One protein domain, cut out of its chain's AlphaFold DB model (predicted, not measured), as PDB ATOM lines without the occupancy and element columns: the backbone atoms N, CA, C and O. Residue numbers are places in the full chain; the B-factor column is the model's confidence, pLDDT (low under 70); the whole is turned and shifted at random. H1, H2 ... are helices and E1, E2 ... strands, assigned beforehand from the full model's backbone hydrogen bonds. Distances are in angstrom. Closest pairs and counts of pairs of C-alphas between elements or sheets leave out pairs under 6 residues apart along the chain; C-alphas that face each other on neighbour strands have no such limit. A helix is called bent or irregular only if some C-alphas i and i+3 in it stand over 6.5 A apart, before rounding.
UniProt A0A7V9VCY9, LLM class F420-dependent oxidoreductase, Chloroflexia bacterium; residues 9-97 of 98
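AT A GLANCE: This is residues 9 to 97 of the 98 residues of the protein "LLM class F420-dependent oxidoreductase" of Chloroflexia bacterium (UniProt A0A7V9VCY9). A narrow, strongly twisted sheet of three parallel strands, with the long E1 in the middle, has H3 and H4 packed over one face; H1 and the short H2 gather at the end of the sheet where E1 finishes. The length runs from the opening residues 9 to 13, before E1, to H1 and H2 at the far end. The printed part has 89 residues with four named helices and three named strands, in the order E1 H1 H2 E2 H3 E3 H4; the sheet's order is E2 E1 E3, and the class is mixed, helices and strands. The whole is compact, with a radius of gyration of the C-alphas of 13.7 A, and elongated, spanning 44 by 24 by 23 A.

HOW THE PARTS SIT: E1, residues 14 to 22, is the inner strand, and its pairing is staggered: residues 14 to 18 pair with E3, residues 70 to 74, and residues 19 to 22 with E2, residues 49 to 52. N 17 and O 72 are within hydrogen-bond range at 2.9 A, as are N 20 and O 49 at 2.8 A. H1, residues 28 to 36, is on the sheet at a height of 8.4 A; its closest C-alphas to E1 are Ala 31 and Leu 22, 7.1 A apart. H1 touches H2, residues 41 to 44, closest at the C-alphas of Arg 36 and Tyr 44, 6.1 A. H2 is not on the sheet. E1, H1 H2 and E2 form a strand-helix-strand unit, two parallel neighbour strands with helices between, its crossover right-handed. E2, H3, residues 53 to 65, and E3 form a split unit, with E1 between its strands, also right-handed. H3 and H4, residues 83 to 95, are on one face of the sheet, giving two layers, helices over a sheet. H4 lies over E1 and runs across the strands, at 64 degrees to E1 on the local plane. H3 touches H4 with residues 53 to 57 alone, closest at the C-alphas of Ser 53 and Val 92, 5.5 A, at a steep tilt of 49 degrees, the same way. O i to N i+4 pairs are within range in H1 for 3 of 5, H3 for 7 of 9 and H4 for 6 of 9; H2 is too short for one.

IN THESE COORDINATES: E1 starts at C-alpha 14 (14.455, -33.377, 50.274) and is 24.5 A long. H3 measures 17.8 A, E3 13.4 A and H4 18.4 A, ending at C-alpha 95 (2.225, -21.488, 56.553). H1 is irregular, C-alphas 31 and 34 being 7.5 A apart; H3 only just, C-alphas 59 and 62 being 6.9 A apart.

THE WHOLE: The C-alphas farthest apart, Glu 10 and Ser 30, are 44.2 A apart. The printed part has no cut and no long link. Mean pLDDT of the printed part is 95.5; no printed residue is under 70.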
ATOM      1  N   ALA A   9      14.806 -43.789  58.464       85.50
ATOM      2  CA  ALA A   9      14.733 -42.607  59.312       85.50
ATOM      3  C   ALA A   9      15.995 -41.737  59.190       85.50
ATOM      4  O   ALA A   9      15.871 -40.521  59.104       85.50
ATOM      5  N   GLU A  10      17.177 -42.343  59.046       88.62
ATOM      6  CA  GLU A  10      18.461 -41.636  58.904       88.62
ATOM      7  C   GLU A  10      18.688 -40.998  57.520       88.62
ATOM      8  O   GLU A  10      19.660 -40.273  57.307       88.62
ATOM      9  N   ILE A  11      17.836 -41.287  56.534       89.62
ATOM     10  CA  ILE A  11      17.954 -40.677  55.207       89.62
ATOM     11  C   ILE A  11      17.406 -39.259  55.276       89.62
ATOM     12  O   ILE A  11      16.232 -39.091  55.581       89.62
ATOM     13  N   THR A  12      18.205 -38.255  54.919       92.62
ATOM     14  CA  THR A  12      17.673 -36.907  54.703       92.62
ATOM     15  C   THR A  12      16.800 -36.887  53.447       92.62
ATOM     16  O   THR A  12      17.276 -37.192  52.350       92.62
ATOM     17  N   LYS A  13      15.520 -36.551  53.599       93.44
ATOM     18  CA  LYS A  13      14.532 -36.432  52.527       93.44
ATOM     19  C   LYS A  13      14.420 -34.972  52.126       93.44
ATOM     20  O   LYS A  13      14.201 -34.099  52.958       93.44
ATOM     21  N   SER A  14      14.539 -34.720  50.833       94.25
ATOM     22  CA  SER A  14      14.455 -33.377  50.274       94.25
ATOM     23  C   SER A  14      13.681 -33.374  48.978       94.25
ATOM     24  O   SER A  14      13.687 -34.369  48.253       94.25
ATOM     25  N   MET A  15      13.094 -32.232  48.639       95.44
ATOM     26  CA  MET A  15      12.443 -32.047  47.353       95.44
ATOM     27  C   MET A  15      12.649 -30.632  46.850       95.44
ATOM     28  O   MET A  15      12.781 -29.689  47.628       95.44
ATOM     29  N   THR A  16      12.712 -30.506  45.530       96.19
ATOM     30  CA  THR A  16      12.826 -29.221  44.853       96.19
ATOM     31  C   THR A  16      11.486 -28.848  44.248       96.19
ATOM     32  O   THR A  16      10.892 -29.662  43.545       96.19
ATOM     33  N   PHE A  17      11.051 -27.611  44.471       97.50
ATOM     34  CA  PHE A  17       9.959 -27.004  43.724       97.50
ATOM     35  C   PHE A  17      10.486 -25.827  42.924       97.50
ATOM     36  O   PHE A  17      11.168 -24.948  43.451       97.50
ATOM     37  N   ASN A  18      10.103 -25.779  41.657       97.81
ATOM     38  CA  ASN A  18      10.199 -24.560  40.878       97.81
ATOM     39  C   ASN A  18       8.900 -23.789  41.109       97.81
ATOM     40  O   ASN A  18       7.818 -24.342  40.895       97.81
ATOM     41  N   VAL A  19       9.001 -22.522  41.502       98.06
ATOM     42  CA  VAL A  19       7.844 -21.689  41.838       98.06
ATOM     43  C   VAL A  19       7.934 -20.345  41.128       98.06
ATOM     44  O   VAL A  19       8.955 -19.664  41.182       98.06
ATOM     45  N   HIS A  20       6.838 -19.945  40.493       98.06
ATOM     46  CA  HIS A  20       6.611 -18.585  40.030       98.06
ATOM     47  C   HIS A  20       5.397 -18.030  40.780       98.06
ATOM     48  O   HIS A  20       4.262 -18.414  40.491       98.06
ATOM     49  N   LEU A  21       5.654 -17.173  41.770       97.62
ATOM     50  CA  LEU A  21       4.601 -16.576  42.585       97.62
ATOM     51  C   LEU A  21       3.857 -15.494  41.811       97.62
ATOM     52  O   LEU A  21       4.470 -14.684  41.120       97.62
ATOM     53  N   LEU A  22       2.540 -15.506  41.961       97.31
ATOM     54  CA  LEU A  22       1.634 -14.471  41.492       97.31
ATOM     55  C   LEU A  22       1.124 -13.654  42.682       97.31
ATOM     56  O   LEU A  22       0.892 -14.197  43.769       97.31
ATOM     57  N   GLY A  23       0.886 -12.364  42.465       93.44
ATOM     58  CA  GLY A  23      -0.012 -11.580  43.307       93.44
ATOM     59  C   GLY A  23      -1.466 -12.046  43.157       93.44
ATOM     60  O   GLY A  23      -1.824 -12.712  42.186       93.44
ATOM     61  N   GLU A  24      -2.335 -11.679  44.105       89.56
ATOM     62  CA  GLU A  24      -3.732 -12.157  44.133       89.56
ATOM     63  C   GLU A  24      -4.541 -11.849  42.862       89.56
ATOM     64  O   GLU A  24      -5.459 -12.592  42.527       89.56
ATOM     65  N   ASN A  25      -4.210 -10.763  42.160       92.88
ATOM     66  CA  ASN A  25      -4.945 -10.293  40.981       92.88
ATOM     67  C   ASN A  25      -4.076 -10.244  39.718       92.88
ATOM     68  O   ASN A  25      -4.444  -9.580  38.747       92.88
ATOM     69  N   ASP A  26      -2.919 -10.902  39.737       95.75
ATOM     70  CA  ASP A  26      -2.031 -10.915  38.583       95.75
ATOM     71  C   ASP A  26      -2.624 -11.753  37.449       95.75
ATOM     72  O   ASP A  26      -3.137 -12.854  37.654       95.75
ATOM     73  N   ASP A  27      -2.500 -11.240  36.227       96.50
ATOM     74  CA  ASP A  27      -2.720 -12.033  35.025       96.50
ATOM     75  C   ASP A  27      -1.515 -12.971  34.805       96.50
ATOM     76  O   ASP A  27      -0.400 -12.480  34.593       96.50
ATOM     77  N   PRO A  28      -1.696 -14.305  34.819       96.19
ATOM     78  CA  PRO A  28      -0.582 -15.245  34.721       96.19
ATOM     79  C   PRO A  28       0.226 -15.135  33.421       96.19
ATOM     80  O   PRO A  28       1.433 -15.384  33.430       96.19
ATOM     81  N   GLU A  29      -0.401 -14.771  32.295       96.94
ATOM     82  CA  GLU A  29       0.322 -14.586  31.027       96.94
ATOM     83  C   GLU A  29       1.304 -13.416  31.138       96.94
ATOM     84  O   GLU A  29       2.502 -13.579  30.889       96.94
ATOM     85  N   SER A  30       0.816 -12.258  31.584       96.38
ATOM     86  CA  SER A  30       1.625 -11.045  31.732       96.38
ATOM     87  C   SER A  30       2.691 -11.183  32.827       96.38
ATOM     88  O   SER A  30       3.844 -10.802  32.625       96.38
ATOM     89  N   ALA A  31       2.343 -11.770  33.978       96.12
ATOM     90  CA  ALA A  31       3.265 -11.939  35.105       96.12
ATOM     91  C   ALA A  31       4.442 -12.872  34.767       96.12
ATOM     92  O   ALA A  31       5.589 -12.612  35.140       96.12
ATOM     93  N   THR A  32       4.187 -13.931  33.994       97.06
ATOM     94  CA  THR A  32       5.221 -14.917  33.652       97.06
ATOM     95  C   THR A  32       6.065 -14.535  32.440       97.06
ATOM     96  O   THR A  32       7.137 -15.119  32.262       97.06
ATOM     97  N   GLU A  33       5.652 -13.551  31.635       96.62
ATOM     98  CA  GLU A  33       6.240 -13.205  30.332       96.62
ATOM     99  C   GLU A  33       7.780 -13.161  30.355       96.62
ATOM    100  O   GLU A  33       8.452 -13.860  29.592       96.62
ATOM    101  N   LYS A  34       8.362 -12.406  31.295       95.25
ATOM    102  CA  LYS A  34       9.821 -12.211  31.396       95.25
ATOM    103  C   LYS A  34      10.601 -13.464  31.792       95.25
ATOM    104  O   LYS A  34      11.808 -13.524  31.538       95.25
ATOM    105  N   ALA A  35       9.970 -14.395  32.504       96.19
ATOM    106  CA  ALA A  35      10.597 -15.631  32.975       96.19
ATOM    107  C   ALA A  35      10.401 -16.770  31.969       96.19
ATOM    108  O   ALA A  35      11.313 -17.557  31.727       96.19
ATOM    109  N   ARG A  36       9.221 -16.811  31.357       96.31
ATOM    110  CA  ARG A  36       8.798 -17.801  30.376       96.31
ATOM    111  C   ARG A  36       9.435 -17.604  28.998       96.31
ATOM    112  O   ARG A  36       9.626 -18.572  28.262       96.31
ATOM    113  N   GLY A  37       9.746 -16.362  28.627       94.31
ATOM    114  CA  GLY A  37      10.260 -16.040  27.299       94.31
ATOM    115  C   GLY A  37       9.237 -16.373  26.213       94.31
ATOM    116  O   GLY A  37       8.106 -15.896  26.251       94.31
ATOM    117  N   THR A  38       9.629 -17.198  25.240       95.69
ATOM    118  CA  THR A  38       8.793 -17.538  24.074       95.69
ATOM    119  C   THR A  38       7.863 -18.733  24.290       95.69
ATOM    120  O   THR A  38       7.083 -19.045  23.394       95.69
ATOM    121  N   MET A  39       7.969 -19.445  25.418       97.25
ATOM    122  CA  MET A  39       7.093 -20.587  25.711       97.25
ATOM    123  C   MET A  39       5.648 -20.120  25.896       97.25
ATOM    124  O   MET A  39       5.419 -18.986  26.290       97.25
ATOM    125  N   SER A  40       4.669 -20.997  25.669       97.75
ATOM    126  CA  SER A  40       3.282 -20.741  26.107       97.75
ATOM    127  C   SER A  40       3.134 -20.921  27.626       97.75
ATOM    128  O   SER A  40       3.954 -21.597  28.249       97.75
ATOM    129  N   LEU A  41       2.095 -20.351  28.255       97.38
ATOM    130  CA  LEU A  41       1.901 -20.454  29.711       97.38
ATOM    131  C   LEU A  41       1.688 -21.917  30.108       97.38
ATOM    132  O   LEU A  41       2.253 -22.396  31.087       97.38
ATOM    133  N   ALA A  42       0.945 -22.649  29.279       97.38
ATOM    134  CA  ALA A  42       0.728 -24.079  29.439       97.38
ATOM    135  C   ALA A  42       2.024 -24.898  29.324       97.38
ATOM    136  O   ALA A  42       2.185 -25.888  30.028       97.38
ATOM    137  N   GLU A  43       2.947 -24.521  28.435       97.62
ATOM    138  CA  GLU A  43       4.250 -25.185  28.320       97.62
ATOM    139  C   GLU A  43       5.140 -24.886  29.526       97.62
ATOM    140  O   GLU A  43       5.714 -25.806  30.104       97.62
ATOM    141  N   TYR A  44       5.180 -23.626  29.951       97.81
ATOM    142  CA  TYR A  44       5.923 -23.180  31.123       97.81
ATOM    143  C   TYR A  44       5.472 -23.906  32.392       97.81
ATOM    144  O   TYR A  44       6.291 -24.504  33.091       97.81
ATOM    145  N   GLY A  45       4.157 -23.962  32.625       96.75
ATOM    146  CA  GLY A  45       3.541 -24.605  33.787       96.75
ATOM    147  C   GLY A  45       3.796 -26.112  33.913       96.75
ATOM    148  O   GLY A  45       3.526 -26.688  34.962       96.75
ATOM    149  N   LYS A  46       4.349 -26.778  32.887       96.50
ATOM    150  CA  LYS A  46       4.777 -28.185  32.998       96.50
ATOM    151  C   LYS A  46       6.037 -28.359  33.844       96.50
ATOM    152  O   LYS A  46       6.249 -29.439  34.383       96.50
ATOM    153  N   GLY A  47       6.889 -27.335  33.909       94.81
ATOM    154  CA  GLY A  47       8.165 -27.379  34.630       94.81
ATOM    155  C   GLY A  47       8.192 -26.547  35.912       94.81
ATOM    156  O   GLY A  47       9.152 -26.646  36.677       94.81
ATOM    157  N   ILE A  48       7.172 -25.720  36.140       97.75
ATOM    158  CA  ILE A  48       7.117 -24.771  37.250       97.75
ATOM    159  C   ILE A  48       5.693 -24.590  37.760       97.75
ATOM    160  O   ILE A  48       4.746 -24.510  36.980       97.75
ATOM    161  N   HIS A  49       5.544 -24.490  39.077       98.00
ATOM    162  CA  HIS A  49       4.268 -24.155  39.690       98.00
ATOM    163  C   HIS A  49       4.054 -22.645  39.605       98.00
ATOM    164  O   HIS A  49       4.770 -21.876  40.245       98.00
ATOM    165  N   VAL A  50       3.085 -22.231  38.789       98.06
ATOM    166  CA  VAL A  50       2.639 -20.839  38.680       98.06
ATOM    167  C   VAL A  50       1.375 -20.686  39.518       98.06
ATOM    168  O   VAL A  50       0.400 -21.395  39.269       98.06
ATOM    169  N   GLY A  51       1.382 -19.792  40.502       97.62
ATOM    170  CA  GLY A  51       0.224 -19.601  41.373       97.62
ATOM    171  C   GLY A  51       0.462 -18.606  42.497       97.62
ATOM    172  O   GLY A  51       1.572 -18.111  42.687       97.62
ATOM    173  N   THR A  52      -0.592 -18.318  43.252       98.00
ATOM    174  CA  THR A  52      -0.531 -17.449  44.433       98.00
ATOM    175  C   THR A  52       0.190 -18.133  45.596       98.00
ATOM    176  O   THR A  52       0.312 -19.360  45.640       98.00
ATOM    177  N   SER A  53       0.609 -17.362  46.601       97.44
ATOM    178  CA  SER A  53       1.246 -17.898  47.815       97.44
ATOM    179  C   SER A  53       0.414 -18.981  48.514       97.44
ATOM    180  O   SER A  53       0.972 -19.969  48.999       97.44
ATOM    181  N   SER A  54      -0.919 -18.858  48.521       96.88
ATOM    182  CA  SER A  54      -1.814 -19.877  49.086       96.88
ATOM    183  C   SER A  54      -1.796 -21.175  48.275       96.88
ATOM    184  O   SER A  54      -1.581 -22.243  48.843       96.88
ATOM    185  N   GLN A  55      -1.918 -21.089  46.949       97.44
ATOM    186  CA  GLN A  55      -1.866 -22.252  46.055       97.44
ATOM    187  C   GLN A  55      -0.518 -22.977  46.137       97.44
ATOM    188  O   GLN A  55      -0.465 -24.206  46.188       97.44
ATOM    189  N   ILE A  56       0.588 -22.230  46.193       97.88
ATOM    190  CA  ILE A  56       1.923 -22.813  46.353       97.88
ATOM    191  C   ILE A  56       2.067 -23.488  47.721       97.88
ATOM    192  O   ILE A  56       2.604 -24.593  47.808       97.88
ATOM    193  N   SER A  57       1.534 -22.880  48.783       97.38
ATOM    194  CA  SER A  57       1.518 -23.494  50.115       97.38
ATOM    195  C   SER A  57       0.754 -24.823  50.124       97.38
ATOM    196  O   SER A  57       1.210 -25.796  50.722       97.38
ATOM    197  N   GLU A  58      -0.386 -24.901  49.434       97.69
ATOM    198  CA  GLU A  58      -1.171 -26.135  49.303       97.69
ATOM    199  C   GLU A  58      -0.429 -27.237  48.540       97.69
ATOM    200  O   GLU A  58      -0.539 -28.406  48.899       97.69
ATOM    201  N   ILE A  59       0.372 -26.879  47.532       96.56
ATOM    202  CA  ILE A  59       1.200 -27.833  46.782       96.56
ATOM    203  C   ILE A  59       2.330 -28.398  47.655       96.56
ATOM    204  O   ILE A  59       2.647 -29.583  47.565       96.56
ATOM    205  N   ILE A  60       2.942 -27.568  48.503       96.75
ATOM    206  CA  ILE A  60       4.085 -27.967  49.339       96.75
ATOM    207  C   ILE A  60       3.636 -28.779  50.565       96.75
ATOM    208  O   ILE A  60       4.321 -29.726  50.964       96.75
ATOM    209  N   ARG A  61       2.475 -28.452  51.145       96.25
ATOM    210  CA  ARG A  61       1.976 -29.017  52.412       96.25
ATOM    211  C   ARG A  61       1.987 -30.547  52.501       96.25
ATOM    212  O   ARG A  61       2.547 -31.038  53.476       96.25
ATOM    213  N   PRO A  62       1.508 -31.320  51.509       96.38
ATOM    214  CA  PRO A  62       1.517 -32.781  51.592       96.38
ATOM    215  C   PRO A  62       2.908 -33.387  51.809       96.38
ATOM    216  O   PRO A  62       3.034 -34.451  52.408       96.38
ATOM    217  N   TYR A  63       3.962 -32.725  51.328       95.00
ATOM    218  CA  TYR A  63       5.337 -33.207  51.457       95.00
ATOM    219  C   TYR A  63       5.941 -32.867  52.815       95.00
ATOM    220  O   TYR A  63       6.687 -33.670  53.374       95.00
ATOM    221  N   VAL A  64       5.587 -31.702  53.356       93.94
ATOM    222  CA  VAL A  64       5.908 -31.337  54.740       93.94
ATOM    223  C   VAL A  64       5.207 -32.293  55.703       93.94
ATOM    224  O   VAL A  64       5.870 -32.890  56.547       93.94
ATOM    225  N   ASP A  65       3.912 -32.542  55.500       94.31
ATOM    226  CA  ASP A  65       3.119 -33.477  56.307       94.31
ATOM    227  C   ASP A  65       3.646 -34.924  56.210       94.31
ATOM    228  O   ASP A  65       3.554 -35.692  57.168       94.31
ATOM    229  N   ALA A  66       4.246 -35.298  55.074       93.88
ATOM    230  CA  ALA A  66       4.905 -36.591  54.880       93.88
ATOM    231  C   ALA A  66       6.296 -36.699  55.543       93.88
ATOM    232  O   ALA A  66       6.907 -37.770  55.496       93.88
ATOM    233  N   GLY A  67       6.800 -35.626  56.164       92.31
ATOM    234  CA  GLY A  67       8.051 -35.627  56.923       92.31
ATOM    235  C   GLY A  67       9.304 -35.375  56.083       92.31
ATOM    236  O   GLY A  67      10.333 -36.013  56.310       92.31
ATOM    237  N   ILE A  68       9.227 -34.485  55.090       94.12
ATOM    238  CA  ILE A  68      10.424 -34.007  54.391       94.12
ATOM    239  C   ILE A  68      11.307 -33.176  55.331       94.12
ATOM    240  O   ILE A  68      10.799 -32.349  56.084       94.12
ATOM    241  N   ASP A  69      12.627 -33.367  55.280       93.31
ATOM    242  CA  ASP A  69      13.547 -32.649  56.170       93.31
ATOM    243  C   ASP A  69      13.792 -31.214  55.695       93.31
ATOM    244  O   ASP A  69      13.933 -30.299  56.504       93.31
ATOM    245  N   TYR A  70      13.858 -31.001  54.377       93.25
ATOM    246  CA  TYR A  70      13.975 -29.663  53.804       93.25
ATOM    247  C   TYR A  70      13.434 -29.575  52.377       93.25
ATOM    248  O   TYR A  70      13.382 -30.552  51.625       93.25
ATOM    249  N   VAL A  71      13.076 -28.355  51.985       94.31
ATOM    250  CA  VAL A  71      12.583 -28.029  50.648       94.31
ATOM    251  C   VAL A  71      13.532 -27.034  49.985       94.31
ATOM    252  O   VAL A  71      13.959 -26.061  50.599       94.31
ATOM    253  N   LEU A  72      13.860 -27.283  48.721       96.00
ATOM    254  CA  LEU A  72      14.618 -26.374  47.866       96.00
ATOM    255  C   LEU A  72      13.643 -25.638  46.950       96.00
ATOM    256  O   LEU A  72      12.845 -26.271  46.260       96.00
ATOM    257  N   ILE A  73      13.714 -24.310  46.922       96.75
ATOM    258  CA  ILE A  73      12.835 -23.489  46.088       96.75
ATOM    259  C   ILE A  73      13.664 -22.815  45.004       96.75
ATOM    260  O   ILE A  73      14.611 -22.083  45.291       96.75
ATOM    261  N   TYR A  74      13.290 -23.051  43.751       97.12
ATOM    262  CA  TYR A  74      13.807 -22.307  42.615       97.12
ATOM    263  C   TYR A  74      12.818 -21.209  42.231       97.12
ATOM    264  O   TYR A  74      11.680 -21.491  41.853       97.12
ATOM    265  N   ILE A  75      13.285 -19.962  42.297       97.12
ATOM    266  CA  ILE A  75      12.532 -18.771  41.900       97.12
ATOM    267  C   ILE A  75      13.190 -18.195  40.640       97.12
ATOM    268  O   ILE A  75      14.356 -17.779  40.687       97.12
ATOM    269  N   PRO A  76      12.489 -18.172  39.494       96.31
ATOM    270  CA  PRO A  76      13.017 -17.608  38.265       96.31
ATOM    271  C   PRO A  76      13.459 -16.164  38.459       96.31
ATOM    272  O   PRO A  76      12.785 -15.375  39.111       96.31
ATOM    273  N   ARG A  77      14.573 -15.804  37.820       94.44
ATOM    274  CA  ARG A  77      15.092 -14.428  37.784       94.44
ATOM    275  C   ARG A  77      15.419 -13.812  39.151       94.44
ATOM    276  O   ARG A  77      15.648 -12.605  39.196       94.44
ATOM    277  N   VAL A  78      15.554 -14.612  40.212       95.06
ATOM    278  CA  VAL A  78      15.841 -14.105  41.565       95.06
ATOM    279  C   VAL A  78      17.111 -13.252  41.643       95.06
ATOM    280  O   VAL A  78      17.195 -12.376  42.478       95.06
ATOM    281  N   ALA A  79      18.084 -13.425  40.743       93.81
ATOM    282  CA  ALA A  79      19.284 -12.579  40.693       93.81
ATOM    283  C   ALA A  79      19.028 -11.132  40.210       93.81
ATOM    284  O   ALA A  79      19.911 -10.285  40.318       93.81
ATOM    285  N   TYR A  80      17.861 -10.865  39.620       94.81
ATOM    286  CA  TYR A  80      17.479  -9.561  39.072       94.81
ATOM    287  C   TYR A  80      16.323  -8.916  39.836       94.81
ATOM    288  O   TYR A  80      16.208  -7.695  39.828       94.81
ATOM    289  N   ASP A  81      15.458  -9.732  40.437       93.94
ATOM    290  CA  ASP A  81      14.292  -9.291  41.190       93.94
ATOM    291  C   ASP A  81      14.077 -10.207  42.396       93.94
ATOM    292  O   ASP A  81      13.843 -11.407  42.252       93.94
ATOM    293  N   HIS A  82      14.203  -9.628  43.586       96.25
ATOM    294  CA  HIS A  82      14.095 -10.345  44.851       96.25
ATOM    295  C   HIS A  82      12.662 -10.340  45.393       96.25
ATOM    296  O   HIS A  82      12.379 -11.109  46.309       96.25
ATOM    297  N   ALA A  83      11.753  -9.533  44.833       95.88
ATOM    298  CA  ALA A  83      10.399  -9.391  45.362       95.88
ATOM    299  C   ALA A  83       9.652 -10.737  45.469       95.88
ATOM    300  O   ALA A  83       9.071 -10.987  46.523       95.88
ATOM    301  N   PRO A  84       9.732 -11.673  44.495       95.56
ATOM    302  CA  PRO A  84       9.090 -12.980  44.651       95.56
ATOM    303  C   PRO A  84       9.721 -13.840  45.760       95.56
ATOM    304  O   PRO A  84       9.033 -14.626  46.402       95.56
ATOM    305  N   MET A  85      11.027 -13.702  46.018       97.12
ATOM    306  CA  MET A  85      11.687 -14.393  47.135       97.12
ATOM    307  C   MET A  85      11.230 -13.828  48.480       97.12
ATOM    308  O   MET A  85      10.961 -14.595  49.403       97.12
ATOM    309  N   GLU A  86      11.124 -12.505  48.588       97.44
ATOM    310  CA  GLU A  86      10.604 -11.844  49.785       97.44
ATOM    311  C   GLU A  86       9.138 -12.220  50.020       97.44
ATOM    312  O   GLU A  86       8.805 -12.635  51.126       97.44
ATOM    313  N   GLN A  87       8.304 -12.212  48.973       96.44
ATOM    314  CA  GLN A  87       6.915 -12.674  49.030       96.44
ATOM    315  C   GLN A  87       6.828 -14.127  49.512       96.44
ATOM    316  O   GLN A  87       6.060 -14.435  50.422       96.44
ATOM    317  N   PHE A  88       7.653 -15.029  48.965       97.00
ATOM    318  CA  PHE A  88       7.714 -16.415  49.429       97.00
ATOM    319  C   PHE A  88       8.053 -16.486  50.926       97.00
ATOM    320  O   PHE A  88       7.415 -17.219  51.685       97.00
ATOM    321  N   ALA A  89       9.039 -15.703  51.367       96.56
ATOM    322  CA  ALA A  89       9.467 -15.680  52.757       96.56
ATOM    323  C   ALA A  89       8.389 -15.145  53.710       96.56
ATOM    324  O   ALA A  89       8.268 -15.649  54.826       96.56
ATOM    325  N   THR A  90       7.598 -14.155  53.291       96.94
ATOM    326  CA  THR A  90       6.574 -13.524  54.134       96.94
ATOM    327  C   THR A  90       5.211 -14.200  54.070       96.94
ATOM    328  O   THR A  90       4.444 -14.076  55.018       96.94
ATOM    329  N   GLU A  91       4.887 -14.892  52.978       96.50
ATOM    330  CA  GLU A  91       3.536 -15.423  52.743       96.50
ATOM    331  C   GLU A  91       3.481 -16.953  52.696       96.50
ATOM    332  O   GLU A  91       2.474 -17.531  53.098       96.50
ATOM    333  N   VAL A  92       4.544 -17.624  52.236       96.69
ATOM    334  CA  VAL A  92       4.564 -19.090  52.090       96.69
ATOM    335  C   VAL A  92       5.222 -19.758  53.292       96.69
ATOM    336  O   VAL A  92       4.643 -20.666  53.881       96.69
ATOM    337  N   ILE A  93       6.411 -19.304  53.706       95.75
ATOM    338  CA  ILE A  93       7.132 -19.913  54.841       95.75
ATOM    339  C   ILE A  93       6.292 -19.930  56.136       95.75
ATOM    340  O   ILE A  93       6.253 -20.980  56.783       95.75
ATOM    341  N   PRO A  94       5.569 -18.855  56.521       95.88
ATOM    342  CA  PRO A  94       4.776 -18.859  57.752       95.88
ATOM    343  C   PRO A  94       3.651 -19.897  57.772       95.88
ATOM    344  O   PRO A  94       3.205 -20.277  58.849       95.88
ATOM    345  N   ALA A  95       3.218 -20.415  56.616       93.94
ATOM    346  CA  ALA A  95       2.225 -21.488  56.553       93.94
ATOM    347  C   ALA A  95       2.740 -22.838  57.102       93.94
ATOM    348  O   ALA A  95       1.929 -23.750  57.302       93.94
ATOM    349  N   PHE A  96       4.056 -22.956  57.333       91.88
ATOM    350  CA  PHE A  96       4.753 -24.156  57.814       91.88
ATOM    351  C   PHE A  96       5.503 -23.950  59.140       91.88
ATOM    352  O   PHE A  96       6.053 -24.905  59.683       91.88
ATOM    353  N   GLY A  97       5.544 -22.720  59.659       75.94
ATOM    354  CA  GLY A  97       6.129 -22.411  60.962       75.94
ATOM    355  C   GLY A  97       5.109 -22.639  62.073       75.94
ATOM    356  O   GLY A  97       4.209 -21.820  62.249       75.94
TER     357      GLY A  97